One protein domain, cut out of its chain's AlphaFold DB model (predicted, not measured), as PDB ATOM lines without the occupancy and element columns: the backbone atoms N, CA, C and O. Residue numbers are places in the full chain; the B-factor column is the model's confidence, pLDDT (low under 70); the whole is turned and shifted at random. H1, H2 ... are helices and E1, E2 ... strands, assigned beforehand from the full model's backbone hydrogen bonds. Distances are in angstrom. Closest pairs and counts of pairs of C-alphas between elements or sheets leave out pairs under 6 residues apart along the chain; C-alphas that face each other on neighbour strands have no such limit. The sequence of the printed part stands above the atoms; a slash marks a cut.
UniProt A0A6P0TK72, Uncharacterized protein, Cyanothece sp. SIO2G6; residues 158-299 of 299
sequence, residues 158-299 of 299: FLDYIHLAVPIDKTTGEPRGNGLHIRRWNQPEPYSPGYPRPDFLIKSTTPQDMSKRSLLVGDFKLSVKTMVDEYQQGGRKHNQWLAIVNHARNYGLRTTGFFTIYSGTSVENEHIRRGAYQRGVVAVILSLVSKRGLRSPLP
ATOM      1  N   PHE A 158     195.546 222.840 350.754       52.66
ATOM      2  CA  PHE A 158     195.470 224.172 350.121       52.66
ATOM      3  C   PHE A 158     196.511 225.190 350.634       52.66
ATOM      4  O   PHE A 158     196.980 226.041 349.880       52.66
ATOM      5  N   LEU A 159     196.889 225.104 351.915       53.97
ATOM      6  CA  LEU A 159     197.905 225.974 352.512       53.97
ATOM      7  C   LEU A 159     199.282 225.822 351.853       53.97
ATOM      8  O   LEU A 159     200.035 226.788 351.833       53.97
ATOM      9  N   ASP A 160     199.601 224.657 351.286       63.81
ATOM     10  CA  ASP A 160     200.877 224.420 350.602       63.81
ATOM     11  C   ASP A 160     200.978 225.163 349.260       63.81
ATOM     12  O   ASP A 160     202.050 225.266 348.670       63.81
ATOM     13  N   TYR A 161     199.873 225.757 348.801       66.06
ATOM     14  CA  TYR A 161     199.835 226.577 347.595       66.06
ATOM     15  C   TYR A 161     199.970 228.073 347.871       66.06
ATOM     16  O   TYR A 161     199.983 228.868 346.931       66.06
ATOM     17  N   ILE A 162     200.018 228.489 349.141       68.31
ATOM     18  CA  ILE A 162     200.028 229.904 349.515       68.31
ATOM     19  C   ILE A 162     201.453 230.359 349.823       68.31
ATOM     20  O   ILE A 162     202.075 229.961 350.814       68.31
ATOM     21  N   HIS A 163     201.921 231.292 349.003       76.31
ATOM     22  CA  HIS A 163     203.183 231.996 349.168       76.31
ATOM     23  C   HIS A 163     202.908 233.458 349.504       76.31
ATOM     24  O   HIS A 163     202.088 234.109 348.863       76.31
ATOM     25  N   LEU A 164     203.589 233.984 350.511       77.12
ATOM     26  CA  LEU A 164     203.397 235.330 351.035       77.12
ATOM     27  C   LEU A 164     204.594 236.209 350.680       77.12
ATOM     28  O   LEU A 164     205.725 235.730 350.619       77.12
ATOM     29  N   ALA A 165     204.352 237.500 350.457       76.38
ATOM     30  CA  ALA A 165     205.397 238.499 350.204       76.38
ATOM     31  C   ALA A 165     206.394 238.132 349.082       76.38
ATOM     32  O   ALA A 165     207.574 238.484 349.161       76.38
ATOM     33  N   VAL A 166     205.930 237.436 348.036       85.44
ATOM     34  CA  VAL A 166     206.772 236.996 346.911       85.44
ATOM     35  C   VAL A 166     207.329 238.222 346.175       85.44
ATOM     36  O   VAL A 166     206.539 239.034 345.692       85.44
ATOM     37  N   PRO A 167     208.655 238.401 346.047       91.25
ATOM     38  CA  PRO A 167     209.216 239.519 345.296       91.25
ATOM     39  C   PRO A 167     208.984 239.313 343.796       91.25
ATOM     40  O   PRO A 167     209.359 238.285 343.234       91.25
ATOM     41  N   ILE A 168     208.377 240.298 343.137       94.88
ATOM     42  CA  ILE A 168     207.996 240.225 341.723       94.88
ATOM     43  C   ILE A 168     208.554 241.430 340.969       94.88
ATOM     44  O   ILE A 168     208.437 242.572 341.414       94.88
ATOM     45  N   ASP A 169     209.136 241.187 339.794       96.56
ATOM     46  CA  ASP A 169     209.553 242.257 338.894       96.56
ATOM     47  C   ASP A 169     208.334 243.022 338.363       96.56
ATOM     48  O   ASP A 169     207.433 242.462 337.739       96.56
ATOM     49  N   LYS A 170     208.295 244.335 338.600       95.75
ATOM     50  CA  LYS A 170     207.152 245.174 338.215       95.75
ATOM     51  C   LYS A 170     206.968 245.327 336.708       95.75
ATOM     52  O   LYS A 170     205.881 245.700 336.278       95.75
ATOM     53  N   THR A 171     208.009 245.104 335.917       96.38
ATOM     54  CA  THR A 171     208.008 245.289 334.464       96.38
ATOM     55  C   THR A 171     207.627 243.988 333.775       96.38
ATOM     56  O   THR A 171     206.733 243.980 332.932       96.38
ATOM     57  N   THR A 172     208.269 242.881 334.153       97.31
ATOM     58  CA  THR A 172     208.047 241.577 333.510       97.31
ATOM     59  C   THR A 172     206.944 240.763 334.186       97.31
ATOM     60  O   THR A 172     206.308 239.940 333.532       97.31
ATOM     61  N   GLY A 173     206.683 240.992 335.476       96.81
ATOM     62  CA  GLY A 173     205.814 240.157 336.308       96.81
ATOM     63  C   GLY A 173     206.495 238.892 336.838       96.81
ATOM     64  O   GLY A 173     205.836 238.056 337.451       96.81
ATOM     65  N   GLU A 174     207.789 238.703 336.582       96.81
ATOM     66  CA  GLU A 174     208.506 237.475 336.928       96.81
ATOM     67  C   GLU A 174     208.825 237.415 338.432       96.81
ATOM     68  O   GLU A 174     209.321 238.402 338.988       96.81
ATOM     69  N   PRO A 175     208.572 236.283 339.114       94.81
ATOM     70  CA  PRO A 175     209.012 236.076 340.492       94.81
ATOM     71  C   PRO A 175     210.540 236.077 340.603       94.81
ATOM     72  O   PRO A 175     211.232 235.327 339.922       94.81
ATOM     73  N   ARG A 176     211.081 236.904 341.498       93.12
ATOM     74  CA  ARG A 176     212.529 237.031 341.757       93.12
ATOM     75  C   ARG A 176     212.987 236.241 342.983       93.12
ATOM     76  O   ARG A 176     214.167 236.246 343.314       93.12
ATOM     77  N   GLY A 177     212.049 235.562 343.631       88.88
ATOM     78  CA  GLY A 177     212.226 234.757 344.830       88.88
ATOM     79  C   GLY A 177     210.955 233.964 345.112       88.88
ATOM     80  O   GLY A 177     209.957 234.101 344.401       88.88
ATOM     81  N   ASN A 178     210.999 233.123 346.141       85.00
ATOM     82  CA  ASN A 178     209.889 232.239 346.500       85.00
ATOM     83  C   ASN A 178     208.976 232.806 347.598       85.00
ATOM     84  O   ASN A 178     207.964 232.182 347.920       85.00
ATOM     85  N   GLY A 179     209.294 233.975 348.160       78.12
ATOM     86  CA  GLY A 179     208.558 234.535 349.286       78.12
ATOM     87  C   GLY A 179     208.605 233.636 350.522       78.12
ATOM     88  O   GLY A 179     209.456 232.756 350.666       78.12
ATOM     89  N   LEU A 180     207.648 233.858 351.417       69.50
ATOM     90  CA  LEU A 180     207.425 233.054 352.610       69.50
ATOM     91  C   LEU A 180     206.328 232.032 352.333       69.50
ATOM     92  O   LEU A 180     205.172 232.383 352.112       69.50
ATOM     93  N   HIS A 181     206.667 230.751 352.380       68.12
ATOM     94  CA  HIS A 181     205.650 229.708 352.366       68.12
ATOM     95  C   HIS A 181     204.846 229.763 353.674       68.12
ATOM     96  O   HIS A 181     205.446 229.774 354.751       68.12
ATOM     97  N   ILE A 182     203.508 229.757 353.617       60.03
ATOM     98  CA  ILE A 182     202.671 230.020 354.805       60.03
ATOM     99  C   ILE A 182     202.916 229.027 355.955       60.03
ATOM    100  O   ILE A 182     202.869 229.402 357.123       60.03
ATOM    101  N   ARG A 183     203.262 227.768 355.640       56.62
ATOM    102  CA  ARG A 183     203.631 226.748 356.644       56.62
ATOM    103  C   ARG A 183     205.045 226.880 357.211       56.62
ATOM    104  O   ARG A 183     205.350 226.284 358.237       56.62
ATOM    105  N   ARG A 184     205.924 227.625 356.541       60.59
ATOM    106  CA  ARG A 184     207.334 227.807 356.920       60.59
ATOM    107  C   ARG A 184     207.633 229.277 357.201       60.59
ATOM    108  O   ARG A 184     208.684 229.781 356.823       60.59
ATOM    109  N   TRP A 185     206.719 229.949 357.901       49.22
ATOM    110  CA  TRP A 185     206.832 231.371 358.249       49.22
ATOM    111  C   TRP A 185     208.123 231.719 359.014       49.22
ATOM    112  O   TRP A 185     208.622 232.834 358.924       49.22
ATOM    113  N   ASN A 186     208.698 230.745 359.728       43.62
ATOM    114  CA  ASN A 186     209.912 230.915 360.530       43.62
ATOM    115  C   ASN A 186     211.222 230.801 359.728       43.62
ATOM    116  O   ASN A 186     212.297 230.884 360.319       43.62
ATOM    117  N   GLN A 187     211.166 230.581 358.410       53.22
ATOM    118  CA  GLN A 187     212.352 230.579 357.552       53.22
ATOM    119  C   GLN A 187     212.477 231.945 356.866       53.22
ATOM    120  O   GLN A 187     211.643 232.263 356.017       53.22
ATOM    121  N   PRO A 188     213.476 232.775 357.222       49.03
ATOM    122  CA  PRO A 188     213.648 234.074 356.588       49.03
ATOM    123  C   PRO A 188     213.972 233.894 355.102       49.03
ATOM    124  O   PRO A 188     214.912 233.189 354.735       49.03
ATOM    125  N   GLU A 189     213.188 234.541 354.240       58.34
ATOM    126  CA  GLU A 189     213.508 234.644 352.819       58.34
ATOM    127  C   GLU A 189     214.794 235.479 352.646       58.34
ATOM    128  O   GLU A 189     214.969 236.483 353.348       58.34
ATOM    129  N   PRO A 190     215.680 235.132 351.693       56.62
ATOM    130  CA  PRO A 190     216.757 236.019 351.280       56.62
ATOM    131  C   PRO A 190     216.230 237.424 350.963       56.62
ATOM    132  O   PRO A 190     215.344 237.616 350.121       56.62
ATOM    133  N   TYR A 191     216.784 238.427 351.646       55.62
ATOM    134  CA  TYR A 191     216.435 239.825 351.424       55.62
ATOM    135  C   TYR A 191     216.667 240.191 349.954       55.62
ATOM    136  O   TYR A 191     217.793 240.215 349.468       55.62
ATOM    137  N   SER A 192     215.572 240.474 349.251       63.38
ATOM    138  CA  SER A 192     215.566 240.897 347.850       63.38
ATOM    139  C   SER A 192     215.097 242.352 347.800       63.38
ATOM    140  O   SER A 192     213.881 242.587 347.768       63.38
ATOM    141  N   PRO A 193     216.020 243.327 347.901       67.44
ATOM    142  CA  PRO A 193     215.681 244.744 347.890       67.44
ATOM    143  C   PRO A 193     215.136 245.178 346.528       67.44
ATOM    144  O   PRO A 193     215.506 244.642 345.488       67.44
ATOM    145  N   GLY A 194     214.264 246.187 346.535       81.19
ATOM    146  CA  GLY A 194     213.843 246.902 345.324       81.19
ATOM    147  C   GLY A 194     212.691 246.282 344.527       81.19
ATOM    148  O   GLY A 194     212.133 246.962 343.666       81.19
ATOM    149  N   TYR A 195     212.272 245.052 344.835       88.69
ATOM    150  CA  TYR A 195     211.122 244.418 344.183       88.69
ATOM    151  C   TYR A 195     209.842 244.586 345.010       88.69
ATOM    152  O   TYR A 195     209.867 244.372 346.227       88.69
ATOM    153  N   PRO A 196     208.708 244.951 344.384       91.56
ATOM    154  CA  PRO A 196     207.412 244.863 345.038       91.56
ATOM    155  C   PRO A 196     207.099 243.440 345.497       91.56
ATOM    156  O   PRO A 196     207.469 242.469 344.842       91.56
ATOM    157  N   ARG A 197     206.393 243.340 346.622       86.25
ATOM    158  CA  ARG A 197     206.050 242.082 347.283       86.25
ATOM    159  C   ARG A 197     204.548 242.060 347.527       86.25
ATOM    160  O   ARG A 197     204.123 242.652 348.520       86.25
ATOM    161  N   PRO A 198     203.748 241.488 346.614       85.75
ATOM    162  CA  PRO A 198     202.336 241.282 346.874       85.75
ATOM    163  C   PRO A 198     202.147 240.441 348.128       85.75
ATOM    164  O   PRO A 198     202.975 239.572 348.417       85.75
ATOM    165  N   ASP A 199     201.078 240.694 348.872       72.88
ATOM    166  CA  ASP A 199     200.893 240.035 350.163       72.88
ATOM    167  C   ASP A 199     200.704 238.522 350.006       72.88
ATOM    168  O   ASP A 199     201.163 237.767 350.863       72.88
ATOM    169  N   PHE A 200     200.100 238.074 348.898       76.44
ATOM    170  CA  PHE A 200     199.938 236.655 348.599       76.44
ATOM    171  C   PHE A 200     200.050 236.304 347.105       76.44
ATOM    172  O   PHE A 200     199.738 237.086 346.203       76.44
ATOM    173  N   LEU A 201     200.438 235.054 346.868       78.81
ATOM    174  CA  LEU A 201     200.451 234.347 345.598       78.81
ATOM    175  C   LEU A 201     199.969 232.911 345.844       78.81
ATOM    176  O   LEU A 201     200.528 232.207 346.681       78.81
ATOM    177  N   ILE A 202     198.957 232.474 345.099       75.38
ATOM    178  CA  ILE A 202     198.438 231.106 345.137       75.38
ATOM    179  C   ILE A 202     198.958 230.358 343.911       75.38
ATOM    180  O   ILE A 202     198.631 230.715 342.774       75.38
ATOM    181  N   LYS A 203     199.777 229.332 344.127       75.56
ATOM    182  CA  LYS A 203     200.412 228.541 343.071       75.56
ATOM    183  C   LYS A 203     200.750 227.147 343.595       75.56
ATOM    184  O   LYS A 203     201.163 227.006 344.732       75.56
ATOM    185  N   SER A 204     200.606 226.123 342.756       70.94
ATOM    186  CA  SER A 204     200.846 224.726 343.158       70.94
ATOM    187  C   SER A 204     202.301 224.288 343.218       70.94
ATOM    188  O   SER A 204     202.611 223.156 343.566       70.94
ATOM    189  N   THR A 205     203.194 225.173 342.815       77.31
ATOM    190  CA  THR A 205     204.635 224.970 342.760       77.31
ATOM    191  C   THR A 205     205.290 226.218 343.319       77.31
ATOM    192  O   THR A 205     204.648 227.262 343.466       77.31
ATOM    193  N   THR A 206     206.588 226.138 343.599       87.12
ATOM    194  CA  THR A 206     207.346 227.303 344.057       87.12
ATOM    195  C   THR A 206     207.174 228.484 343.093       87.12
ATOM    196  O   THR A 206     207.127 228.264 341.880       87.12
ATOM    197  N   PRO A 207     207.115 229.740 343.569       90.00
ATOM    198  CA  PRO A 207     206.868 230.891 342.707       90.00
ATOM    199  C   PRO A 207     207.795 230.976 341.493       90.00
ATOM    200  O   PRO A 207     207.303 231.249 340.398       90.00
ATOM    201  N   GLN A 208     209.080 230.648 341.655       92.31
ATOM    202  CA  GLN A 208     210.078 230.663 340.578       92.31
ATOM    203  C   GLN A 208     209.970 229.500 339.574       92.31
ATOM    204  O   GLN A 208     210.638 229.528 338.544       92.31
ATOM    205  N   ASP A 209     209.134 228.489 339.827       88.44
ATOM    206  CA  ASP A 209     208.882 227.425 338.853       88.44
ATOM    207  C   ASP A 209     207.968 227.941 337.736       88.44
ATOM    208  O   ASP A 209     206.744 227.986 337.861       88.44
ATOM    209  N   MET A 210     208.558 228.334 336.614       87.25
ATOM    210  CA  MET A 210     207.825 228.926 335.492       87.25
ATOM    211  C   MET A 210     207.035 227.902 334.660       87.25
ATOM    212  O   MET A 210     206.313 228.297 333.746       87.25
ATOM    213  N   SER A 211     207.126 226.601 334.972       80.56
ATOM    214  CA  SER A 211     206.402 225.541 334.254       80.56
ATOM    215  C   SER A 211     204.897 225.530 334.545       80.56
ATOM    216  O   SER A 211     204.104 225.036 333.737       80.56
ATOM    217  N   LYS A 212     204.482 226.098 335.687       75.38
ATOM    218  CA  LYS A 212     203.081 226.204 336.105       75.38
ATOM    219  C   LYS A 212     202.675 227.657 336.312       75.38
ATOM    220  O   LYS A 212     203.424 228.477 336.847       75.38
ATOM    221  N   ARG A 213     201.439 227.964 335.919       76.69
ATOM    222  CA  ARG A 213     200.836 229.281 336.132       76.69
ATOM    223  C   ARG A 213     200.360 229.433 337.572       76.69
ATOM    224  O   ARG A 213     199.886 228.469 338.169       76.69
ATOM    225  N   SER A 214     200.452 230.644 338.107       78.69
ATOM    226  CA  SER A 214     199.791 230.997 339.364       78.69
ATOM    227  C   SER A 214     198.276 231.087 339.178       78.69
ATOM    228  O   SER A 214     197.780 231.563 338.152       78.69
ATOM    229  N   LEU A 215     197.536 230.630 340.184       69.31
ATOM    230  CA  LEU A 215     196.081 230.740 340.226       69.31
ATOM    231  C   LEU A 215     195.657 232.185 340.485       69.31
ATOM    232  O   LEU A 215     194.772 232.711 339.811       69.31
ATOM    233  N   LEU A 216     196.290 232.818 341.474       75.25
ATOM    234  CA  LEU A 216     195.909 234.138 341.958       75.25
ATOM    235  C   LEU A 216     197.117 234.861 342.558       75.25
ATOM    236  O   LEU A 216     197.949 234.245 343.213       75.25
ATOM    237  N   VAL A 217     197.186 236.174 342.374       84.50
ATOM    238  CA  VAL A 217     198.177 237.061 343.003       84.50
ATOM    239  C   VAL A 217     197.470 238.311 343.503       84.50
ATOM    240  O   VAL A 217     196.520 238.770 342.859       84.50
ATOM    241  N   GLY A 218     197.895 238.856 344.642       83.19
ATOM    242  CA  GLY A 218     197.120 239.915 345.261       83.19
ATOM    243  C   GLY A 218     197.642 240.499 346.561       83.19
ATOM    244  O   GLY A 218     198.679 240.090 347.075       83.19
ATOM    245  N   ASP A 219     196.861 241.446 347.081       76.12
ATOM    246  CA  ASP A 219     197.123 242.173 348.325       76.12
ATOM    247  C   ASP A 219     195.910 242.166 349.269       76.12
ATOM    248  O   ASP A 219     194.748 242.096 348.842       76.12
ATOM    249  N   PHE A 220     196.200 242.351 350.557       67.06
ATOM    250  CA  PHE A 220     195.252 242.759 351.584       67.06
ATOM    251  C   PHE A 220     195.292 244.280 351.748       67.06
ATOM    252  O   PHE A 220     196.352 244.897 351.859       67.06
ATOM    253  N   LYS A 221     194.125 244.923 351.792       69.62
ATOM    254  CA  LYS A 221     194.020 246.377 351.968       69.62
ATOM    255  C   LYS A 221     192.950 246.744 352.977       69.62
ATOM    256  O   LYS A 221     191.981 246.027 353.199       69.62
ATOM    257  N   LEU A 222     193.102 247.918 353.582       57.34
ATOM    258  CA  LEU A 222     192.099 248.423 354.513       57.34
ATOM    259  C   LEU A 222     190.771 248.695 353.797       57.34
ATOM    260  O   LEU A 222     189.708 248.332 354.292       57.34
ATOM    261  N   SER A 223     190.824 249.311 352.617       62.34
ATOM    262  CA  SER A 223     189.637 249.608 351.821       62.34
ATOM    263  C   SER A 223     189.944 249.664 350.330       62.34
ATOM    264  O   SER A 223     191.097 249.846 349.932       62.34
ATOM    265  N   VAL A 224     188.904 249.591 349.500       69.56
ATOM    266  CA  VAL A 224     189.040 249.828 348.052       69.56
ATOM    267  C   VAL A 224     189.494 251.263 347.764       69.56
ATOM    268  O   VAL A 224     190.321 251.468 346.881       69.56
ATOM    269  N   LYS A 225     189.056 252.256 348.552       77.19
ATOM    270  CA  LYS A 225     189.581 253.628 348.447       77.19
ATOM    271  C   LYS A 225     191.103 253.663 348.602       77.19
ATOM    272  O   LYS A 225     191.795 254.286 347.807       77.19
ATOM    273  N   THR A 226     191.624 252.946 349.596       71.56
ATOM    274  CA  THR A 226     193.070 252.824 349.820       71.56
ATOM    275  C   THR A 226     193.774 252.227 348.602       71.56
ATOM    276  O   THR A 226     194.854 252.688 348.247       71.56
ATOM    277  N   MET A 227     193.164 251.245 347.929       81.50
ATOM    278  CA  MET A 227     193.704 250.712 346.674       81.50
ATOM    279  C   MET A 227     193.766 251.780 345.586       81.50
ATOM    280  O   MET A 227     194.805 251.917 344.951       81.50
ATOM    281  N   VAL A 228     192.684 252.539 345.381       82.69
ATOM    282  CA  VAL A 228     192.632 253.607 344.367       82.69
ATOM    283  C   VAL A 228     193.741 254.627 344.618       82.69
ATOM    284  O   VAL A 228     194.549 254.892 343.729       82.69
ATOM    285  N   ASP A 229     193.841 255.120 345.853       82.50
ATOM    286  CA  ASP A 229     194.811 256.148 346.231       82.50
ATOM    287  C   ASP A 229     196.268 255.656 346.098       82.50
ATOM    288  O   ASP A 229     197.162 256.418 345.720       82.50
ATOM    289  N   GLU A 230     196.532 254.381 346.407       79.38
ATOM    290  CA  GLU A 230     197.882 253.810 346.412       79.38
ATOM    291  C   GLU A 230     198.356 253.275 345.051       79.38
ATOM    292  O   GLU A 230     199.560 253.328 344.776       79.38
ATOM    293  N   TYR A 231     197.455 252.718 344.235       91.12
ATOM    294  CA  TYR A 231     197.788 252.022 342.982       91.12
ATOM    295  C   TYR A 231     197.709 252.895 341.734       91.12
ATOM    296  O   TYR A 231     198.279 252.525 340.701       91.12
ATOM    297  N   GLN A 232     197.057 254.054 341.808       88.69
ATOM    298  CA  GLN A 232     197.078 255.041 340.730       88.69
ATOM    299  C   GLN A 232     198.510 255.465 340.356       88.69
ATOM    300  O   GLN A 232     199.454 255.308 341.133       88.69
ATOM    301  N   GLN A 233     198.687 256.005 339.150       85.38
ATOM    302  CA  GLN A 233     199.984 256.512 338.701       85.38
ATOM    303  C   GLN A 233     200.478 257.626 339.638       85.38
ATOM    304  O   GLN A 233     199.726 258.530 339.982       85.38
ATOM    305  N   GLY A 234     201.735 257.534 340.084       84.44
ATOM    306  CA  GLY A 234     202.294 258.429 341.109       84.44
ATOM    307  C   GLY A 234     201.933 258.050 342.554       84.44
ATOM    308  O   GLY A 234     202.526 258.580 343.489       84.44
ATOM    309  N   GLY A 235     201.022 257.092 342.756       87.06
ATOM    310  CA  GLY A 235     200.695 256.538 344.066       87.06
ATOM    311  C   GLY A 235     201.847 255.725 344.662       87.06
ATOM    312  O   GLY A 235     202.628 255.075 343.959       87.06
ATOM    313  N   ARG A 236     201.938 255.712 345.998       87.44
ATOM    314  CA  ARG A 236     203.054 255.082 346.730       87.44
ATOM    315  C   ARG A 236     203.212 253.574 346.504       87.44
ATOM    316  O   ARG A 236     204.280 253.034 346.776       87.44
ATOM    317  N   LYS A 237     202.174 252.878 346.024       87.94
ATOM    318  CA  LYS A 237     202.218 251.445 345.681       87.94
ATOM    319  C   LYS A 237     201.952 251.183 344.199       87.94
ATOM    320  O   LYS A 237     201.665 250.047 343.829       87.94
ATOM    321  N   HIS A 238     202.140 252.173 343.325       94.69
ATOM    322  CA  HIS A 238     201.971 251.979 341.884       94.69
ATOM    323  C   HIS A 238     202.864 250.854 341.329       94.69
ATOM    324  O   HIS A 238     202.422 250.029 340.535       94.69
ATOM    325  N   ASN A 239     204.108 250.746 341.808       95.25
ATOM    326  CA  ASN A 239     205.002 249.652 341.412       95.25
ATOM    327  C   ASN A 239     204.477 248.270 341.850       95.25
ATOM    328  O   ASN A 239     204.675 247.296 341.130       95.25
ATOM    329  N   GLN A 240     203.801 248.179 343.002       90.31
ATOM    330  CA  GLN A 240     203.192 246.935 343.491       90.31
ATOM    331  C   GLN A 240     201.990 246.542 342.639       90.31
ATOM    332  O   GLN A 240     201.895 245.391 342.229       90.31
ATOM    333  N   TRP A 241     201.153 247.510 342.268       95.50
ATOM    334  CA  TRP A 241     200.100 247.301 341.281       95.50
ATOM    335  C   TRP A 241     200.638 246.728 339.965       95.50
ATOM    336  O   TRP A 241     200.133 245.709 339.499       95.50
ATOM    337  N   LEU A 242     201.692 247.336 339.403       97.62
ATOM    338  CA  LEU A 242     202.321 246.866 338.164       97.62
ATOM    339  C   LEU A 242     202.864 245.436 338.290       97.62
ATOM    340  O   LEU A 242     202.652 244.629 337.390       97.62
ATOM    341  N   ALA A 243     203.495 245.097 339.415       97.69
ATOM    342  CA  ALA A 243     203.957 243.736 339.679       97.69
ATOM    343  C   ALA A 243     202.801 242.722 339.702       97.69
ATOM    344  O   ALA A 243     202.875 241.703 339.019       97.69
ATOM    345  N   ILE A 244     201.710 243.024 340.415       95.44
ATOM    346  CA  ILE A 244     200.532 242.149 340.531       95.44
ATOM    347  C   ILE A 244     199.904 241.893 339.155       95.44
ATOM    348  O   ILE A 244     199.716 240.742 338.758       95.44
ATOM    349  N   VAL A 245     199.603 242.952 338.398       95.38
ATOM    350  CA  VAL A 245     198.932 242.818 337.094       95.38
ATOM    351  C   VAL A 245     199.826 242.187 336.032       95.38
ATOM    352  O   VAL A 245     199.345 241.354 335.265       95.38
ATOM    353  N   ASN A 246     201.120 242.521 335.990       98.06
ATOM    354  CA  ASN A 246     202.037 241.923 335.020       98.06
ATOM    355  C   ASN A 246     202.302 240.450 335.349       98.06
ATOM    356  O   ASN A 246     202.334 239.627 334.433       98.06
ATOM    357  N   HIS A 247     202.391 240.086 336.634       97.44
ATOM    358  CA  HIS A 247     202.480 238.684 337.036       97.44
ATOM    359  C   HIS A 247     201.233 237.907 336.627       97.44
ATOM    360  O   HIS A 247     201.340 236.900 335.930       97.44
ATOM    361  N   ALA A 248     200.044 238.397 336.993       85.38
ATOM    362  CA  ALA A 248     198.787 237.757 336.620       85.38
ATOM    363  C   ALA A 248     198.678 237.572 335.099       85.38
ATOM    364  O   ALA A 248     198.273 236.506 334.634       85.38
ATOM    365  N   ARG A 249     199.078 238.584 334.317       85.94
ATOM    366  CA  ARG A 249     199.022 238.565 332.852       85.94
ATOM    367  C   ARG A 249     199.933 237.505 332.234       85.94
ATOM    368  O   ARG A 249     199.496 236.770 331.341       85.94
ATOM    369  N   ASN A 250     201.194 237.487 332.664       91.75
ATOM    370  CA  ASN A 250     202.265 236.763 331.984       91.75
ATOM    371  C   ASN A 250     202.474 235.361 332.565       91.75
ATOM    372  O   ASN A 250     202.740 234.423 331.820       91.75
ATOM    373  N   TYR A 251     202.285 235.211 333.875       89.56
ATOM    374  CA  TYR A 251     202.629 234.004 334.629       89.56
ATOM    375  C   TYR A 251     201.473 233.442 335.460       89.56
ATOM    376  O   TYR A 251     201.631 232.401 336.093       89.56
ATOM    377  N   GLY A 252     200.304 234.086 335.428       75.94
ATOM    378  CA  GLY A 252     199.090 233.616 336.085       75.94
ATOM    379  C   GLY A 252     197.948 233.298 335.125       75.94
ATOM    380  O   GLY A 252     198.099 233.251 333.896       75.94
ATOM    381  N   LEU A 253     196.765 233.104 335.707       72.88
ATOM    382  CA  LEU A 253     195.488 232.953 335.002       72.88
ATOM    383  C   LEU A 253     194.829 234.301 334.655       72.88
ATOM    384  O   LEU A 253     193.607 234.400 334.580       72.88
ATOM    385  N   ARG A 254     195.625 235.365 334.473       75.94
ATOM    386  CA  ARG A 254     195.155 236.732 334.172       75.94
ATOM    387  C   ARG A 254     194.128 237.271 335.167       75.94
ATOM    388  O   ARG A 254     193.300 238.106 334.815       75.94
ATOM    389  N   THR A 255     194.225 236.826 336.413       69.62
ATOM    390  CA  THR A 255     193.341 237.228 337.502       69.62
ATOM    391  C   THR A 255     194.169 237.730 338.677       69.62
ATOM    392  O   THR A 255     195.133 237.088 339.090       69.62
ATOM    393  N   THR A 256     193.765 238.868 339.231       79.62
ATOM    394  CA  THR A 256     194.305 239.439 340.467       79.62
ATOM    395  C   THR A 256     193.243 239.395 341.560       79.62
ATOM    396  O   THR A 256     192.075 239.678 341.281       79.62
ATOM    397  N   GLY A 257     193.631 239.088 342.794       75.88
ATOM    398  CA  GLY A 257     192.731 239.061 343.947       75.88
ATOM    399  C   GLY A 257     193.037 240.185 344.926       75.88
ATOM    400  O   GLY A 257     194.192 240.440 345.237       75.88
ATOM    401  N   PHE A 258     192.016 240.848 345.450       77.50
ATOM    402  CA  PHE A 258     192.180 241.863 346.483       77.50
ATOM    403  C   PHE A 258     191.206 241.607 347.619       77.50
ATOM    404  O   PHE A 258     189.993 241.550 347.405       77.50
ATOM    405  N   PHE A 259     191.741 241.481 348.829       66.88
ATOM    406  CA  PHE A 259     190.947 241.328 350.042       66.88
ATOM    407  C   PHE A 259     190.942 242.646 350.798       66.88
ATOM    408  O   PHE A 259     191.992 243.200 351.117       66.88
ATOM    409  N   THR A 260     189.755 243.160 351.083       58.72
ATOM    410  CA  THR A 260     189.582 244.458 351.731       58.72
ATOM    411  C   THR A 260     188.734 244.347 352.987       58.72
ATOM    412  O   THR A 260     187.771 243.582 353.020       58.72
ATOM    413  N   ILE A 261     189.062 245.119 354.028       49.97
ATOM    414  CA  ILE A 261     188.186 245.205 355.205       49.97
ATOM    415  C   ILE A 261     186.912 245.967 354.827       49.97
ATOM    416  O   ILE A 261     185.820 245.433 354.990       49.97
ATOM    417  N   TYR A 262     187.043 247.173 354.268       53.72
ATOM    418  CA  TYR A 262     185.913 248.019 353.879       53.72
ATOM    419  C   TYR A 262     185.711 248.061 352.361       53.72
ATOM    420  O   TYR A 262     186.659 248.273 351.599       53.72
ATOM    421  N   SER A 263     184.460 247.930 351.919       61.38
ATOM    422  CA  SER A 263     184.100 248.065 350.508       61.38
ATOM    423  C   SER A 263     184.309 249.489 349.985       61.38
ATOM    424  O   SER A 263     184.298 250.469 350.736       61.38
ATOM    425  N   GLY A 264     184.494 249.603 348.672       62.66
ATOM    426  CA  GLY A 264     184.453 250.878 347.955       62.66
ATOM    427  C   GLY A 264     183.060 251.220 347.450       62.66
ATOM    428  O   GLY A 264     182.164 250.375 347.429       62.66
ATOM    429  N   THR A 265     182.907 252.451 346.981       72.06
ATOM    430  CA  THR A 265     181.808 252.858 346.096       72.06
ATOM    431  C   THR A 265     181.900 252.129 344.751       72.06
ATOM    432  O   THR A 265     182.950 251.584 344.396       72.06
ATOM    433  N   SER A 266     180.827 252.138 343.959       66.88
ATOM    434  CA  SER A 266     180.846 251.568 342.603       66.88
ATOM    435  C   SER A 266     181.949 252.188 341.737       66.88
ATOM    436  O   SER A 266     182.644 251.469 341.027       66.88
ATOM    437  N   VAL A 267     182.182 253.499 341.873       68.38
ATOM    438  CA  VAL A 267     183.229 254.234 341.146       68.38
ATOM    439  C   VAL A 267     184.631 253.775 341.554       68.38
ATOM    440  O   VAL A 267     185.473 253.536 340.692       68.38
ATOM    441  N   GLU A 268     184.889 253.607 342.853       75.69
ATOM    442  CA  GLU A 268     186.193 253.147 343.355       75.69
ATOM    443  C   GLU A 268     186.496 251.706 342.912       75.69
ATOM    444  O   GLU A 268     187.607 251.413 342.470       75.69
ATOM    445  N   ASN A 269     185.505 250.809 342.973       66.81
ATOM    446  CA  ASN A 269     185.657 249.435 342.484       66.81
ATOM    447  C   ASN A 269     185.916 249.398 340.972       66.81
ATOM    448  O   ASN A 269     186.795 248.670 340.506       66.81
ATOM    449  N   GLU A 270     185.170 250.197 340.208       67.81
ATOM    450  CA  GLU A 270     185.305 250.262 338.757       67.81
ATOM    451  C   GLU A 270     186.651 250.853 338.333       67.81
ATOM    452  O   GLU A 270     187.253 250.378 337.372       67.81
ATOM    453  N   HIS A 271     187.187 251.822 339.080       77.25
ATOM    454  CA  HIS A 271     188.520 252.367 338.826       77.25
ATOM    455  C   HIS A 271     189.598 251.270 338.848       77.25
ATOM    456  O   HIS A 271     190.394 251.157 337.913       77.25
ATOM    457  N   ILE A 272     189.585 250.413 339.874       78.69
ATOM    458  CA  ILE A 272     190.525 249.288 339.986       78.69
ATOM    459  C   ILE A 272     190.313 248.281 338.853       78.69
ATOM    460  O   ILE A 272     191.273 247.866 338.200       78.69
ATOM    461  N   ARG A 273     189.059 247.901 338.585       73.06
ATOM    462  CA  ARG A 273     188.724 246.904 337.558       73.06
ATOM    463  C   ARG A 273     189.082 247.367 336.155       73.06
ATOM    464  O   ARG A 273     189.694 246.601 335.416       73.06
ATOM    465  N   ARG A 274     188.790 248.621 335.802       70.31
ATOM    466  CA  ARG A 274     189.209 249.214 334.523       70.31
ATOM    467  C   ARG A 274     190.721 249.248 334.398       70.31
ATOM    468  O   ARG A 274     191.243 248.867 333.354       70.31
ATOM    469  N   GLY A 275     191.424 249.647 335.457       74.94
ATOM    470  CA  GLY A 275     192.885 249.646 335.472       74.94
ATOM    471  C   GLY A 275     193.478 248.258 335.211       74.94
ATOM    472  O   GLY A 275     194.495 248.149 334.514       74.94
ATOM    473  N   ALA A 276     192.847 247.211 335.759       72.94
ATOM    474  CA  ALA A 276     193.199 245.806 335.549       72.94
ATOM    475  C   ALA A 276     192.926 245.385 334.095       72.94
ATOM    476  O   ALA A 276     193.816 244.892 333.396       72.94
ATOM    477  N   TYR A 277     191.712 245.665 333.618       67.31
ATOM    478  CA  TYR A 277     191.231 245.275 332.296       67.31
ATOM    479  C   TYR A 277     192.059 245.899 331.173       67.31
ATOM    480  O   TYR A 277     192.461 245.208 330.239       67.31
ATOM    481  N   GLN A 278     192.420 247.180 331.303       77.19
ATOM    482  CA  GLN A 278     193.319 247.877 330.373       77.19
ATOM    483  C   GLN A 278     194.698 247.211 330.255       77.19
ATOM    484  O   GLN A 278     195.404 247.412 329.270       77.19
ATOM    485  N   ARG A 279     195.093 246.404 331.246       82.00
ATOM    486  CA  ARG A 279     196.341 245.629 331.254       82.00
ATOM    487  C   ARG A 279     196.136 244.158 330.882       82.00
ATOM    488  O   ARG A 279     197.100 243.396 330.891       82.00
ATOM    489  N   GLY A 280     194.919 243.771 330.503       65.44
ATOM    490  CA  GLY A 280     194.574 242.420 330.066       65.44
ATOM    491  C   GLY A 280     194.371 241.427 331.209       65.44
ATOM    492  O   GLY A 280     194.557 240.228 330.992       65.44
ATOM    493  N   VAL A 281     194.031 241.907 332.411       70.44
ATOM    494  CA  VAL A 281     193.749 241.070 333.585       70.44
ATOM    495  C   VAL A 281     192.432 241.457 334.254       70.44
ATOM    496  O   VAL A 281     191.957 242.581 334.127       70.44
ATOM    497  N   VAL A 282     191.831 240.519 334.977       70.75
ATOM    498  CA  VAL A 282     190.603 240.719 335.753       70.75
ATOM    499  C   VAL A 282     190.957 240.969 337.216       70.75
ATOM    500  O   VAL A 282     191.742 240.219 337.794       70.75
ATOM    501  N   ALA A 283     190.345 241.983 337.835       72.12
ATOM    502  CA  ALA A 283     190.468 242.224 339.271       72.12
ATOM    503  C   ALA A 283     189.239 241.740 340.045       72.12
ATOM    504  O   ALA A 283     188.133 242.251 339.862       72.12
ATOM    505  N   VAL A 284     189.465 240.799 340.959       69.81
ATOM    506  CA  VAL A 284     188.490 240.351 341.955       69.81
ATOM    507  C   VAL A 284     188.713 241.129 343.230       69.81
ATOM    508  O   VAL A 284     189.824 241.165 343.751       69.81
ATOM    509  N   ILE A 285     187.652 241.735 343.743       69.44
ATOM    510  CA  ILE A 285     187.685 242.483 344.995       69.44
ATOM    511  C   ILE A 285     186.678 241.829 345.929       69.44
ATOM    512  O   ILE A 285     185.487 241.783 345.622       69.44
ATOM    513  N   LEU A 286     187.168 241.318 347.052       59.66
ATOM    514  CA  LEU A 286     186.360 240.765 348.129       59.66
ATOM    515  C   LEU A 286     186.457 241.711 349.323       59.66
ATOM    516  O   LEU A 286     187.548 242.001 349.815       59.66
ATOM    517  N   SER A 287     185.315 242.219 349.772       55.66
ATOM    518  CA  SER A 287     185.228 243.141 350.906       55.66
ATOM    519  C   SER A 287     184.474 242.494 352.058       55.66
ATOM    520  O   SER A 287     183.383 241.966 351.854       55.66
ATOM    521  N   LEU A 288     185.036 242.550 353.267       45.56
ATOM    522  CA  LEU A 288     184.431 241.940 354.457       45.56
ATOM    523  C   LEU A 288     183.257 242.761 355.005       45.56
ATOM    524  O   LEU A 288     182.273 242.201 355.489       45.56
ATOM    525  N   VAL A 289     183.359 244.088 354.936       46.41
ATOM    526  CA  VAL A 289     182.382 245.026 355.487       46.41
ATOM    527  C   VAL A 289     181.910 245.964 354.385       46.41
ATOM    528  O   VAL A 289     182.701 246.702 353.797       46.41
ATOM    529  N   SER A 290     180.600 245.971 354.132       51.09
ATOM    530  CA  SER A 290     179.995 246.994 353.282       51.09
ATOM    531  C   SER A 290     180.104 248.347 353.976       51.09
ATOM    532  O   SER A 290     179.730 248.495 355.144       51.09
ATOM    533  N   LYS A 291     180.615 249.344 353.258       50.09
ATOM    534  CA  LYS A 291     180.585 250.739 353.682       50.09
ATOM    535  C   LYS A 291     179.108 251.148 353.732       50.09
ATOM    536  O   LYS A 291     178.535 251.515 352.711       50.09
ATOM    537  N   ARG A 292     178.464 251.011 354.904       40.28
ATOM    538  CA  ARG A 292     177.106 251.530 355.144       40.28
ATOM    539  C   ARG A 292     177.075 252.957 354.618       40.28
ATOM    540  O   ARG A 292     177.943 253.753 354.978       40.28
ATOM    541  N   GLY A 293     176.107 253.250 353.756       38.34
ATOM    542  CA  GLY A 293     175.902 254.595 353.255       38.34
ATOM    543  C   GLY A 293     175.821 255.558 354.432       38.34
ATOM    544  O   GLY A 293     174.859 255.530 355.193       38.34
ATOM    545  N   LEU A 294     176.810 256.440 354.549       32.09
ATOM    546  CA  LEU A 294     176.560 257.790 355.022       32.09
ATOM    547  C   LEU A 294     175.654 258.432 353.966       32.09
ATOM    548  O   LEU A 294     176.104 259.195 353.118       32.09
ATOM    549  N   ARG A 295     174.371 258.057 353.971       32.50
ATOM    550  CA  ARG A 295     173.348 259.016 353.594       32.50
ATOM    551  C   ARG A 295     173.409 260.040 354.714       32.50
ATOM    552  O   ARG A 295     173.044 259.733 355.847       32.50
ATOM    553  N   SER A 296     173.933 261.223 354.419       26.59
ATOM    554  CA  SER A 296     173.497 262.408 355.145       26.59
ATOM    555  C   SER A 296     171.967 262.334 355.176       26.59
ATOM    556  O   SER A 296     171.383 262.127 354.106       26.59
ATOM    557  N   PRO A 297     171.300 262.427 356.337       29.20
ATOM    558  CA  PRO A 297     169.898 262.794 356.308       29.20
ATOM    559  C   PRO A 297     169.881 264.169 355.637       29.20
ATOM    560  O   PRO A 297     170.443 265.125 356.173       29.20
ATOM    561  N   LEU A 298     169.405 264.234 354.395       30.98
ATOM    562  CA  LEU A 298     169.107 265.530 353.807       30.98
ATOM    563  C   LEU A 298     167.905 266.105 354.580       30.98
ATOM    564  O   LEU A 298     167.054 265.316 355.002       30.98
ATOM    565  N   PRO A 299     167.922 267.424 354.844       38.09
ATOM    566  CA  PRO A 299     166.988 268.113 355.735       38.09
ATOM    567  C   PRO A 299     165.530 268.037 355.282       38.09
ATOM    568  O   PRO A 299     165.291 267.934 354.057       38.09
TER     569      PRO A 299
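AT A GLANCE: This is residues 158 to 299 of the 299 residues of an uncharacterized protein of Cyanothece sp. SIO2G6 (UniProt A0A6P0TK72). A twisted five-stranded sheet has helices H2, H3 and H4 over one face, in two layers; long loops gather beside the short strands E1 and E2, and residues 294 to 299 stick out as a tail. The 142 printed residues, under half in named elements, run H1 E1 E2 E3 H2 H3 E4 H4 E5, class mixed; the mixed sheet's order is E1 E2 E3 E4 E5. The whole is compact by its radius of gyration of the C-alphas, 15.9 A, yet spans 60 by 31 by 26 A with the tail.

HOW THE PARTS SIT: H1, residues 158 to 161, only grazes the sheet, with 5 pairs of C-alphas within 10 A, only just on it. E1, residues 162 to 164, E2, 200 to 202, and E3, 216 to 223, form a meander of two antiparallel hairpins; N 163 and O 201 are 2.9 A apart, N 202 and O 216 2.8 A. E4, residues 255 to 262, is parallel to E3, with N 221 and O 259 at 2.8 A, and E5, 282 to 289, to E4, with N 256 and O 282 at 2.8 A. H2, residues 224 to 231, and H3, 238 to 251, link E3 to E4, and H4, 266 to 277, links E4 to E5: two strand-helix-strand units, helices between parallel neighbours, with right-handed crossovers. H3 runs along E4, at 3 degrees on the local plane. H2 and H4 touch at a steep tilt of 41 degrees, C-alphas of Lys 225 and Glu 268 closest at 6.1 A. Every O i to N i+4 pair is within hydrogen-bond range in H2, H3 and H4; H1 is too short for one.

IN THESE COORDINATES: C-alpha 158 begins H1 at (195.470, 224.172, 350.121). H3 and E3 each measure 19.4 A; E5, 21.8 A, ends at C-alpha 289, (182.382, 245.026, 355.487).

THE WHOLE: The printed part has no cut. The links E1 to E2 and E2 to E3 are long. Mean pLDDT of the printed part is 73.5; 54 residues are under 70, among them 284 to 299.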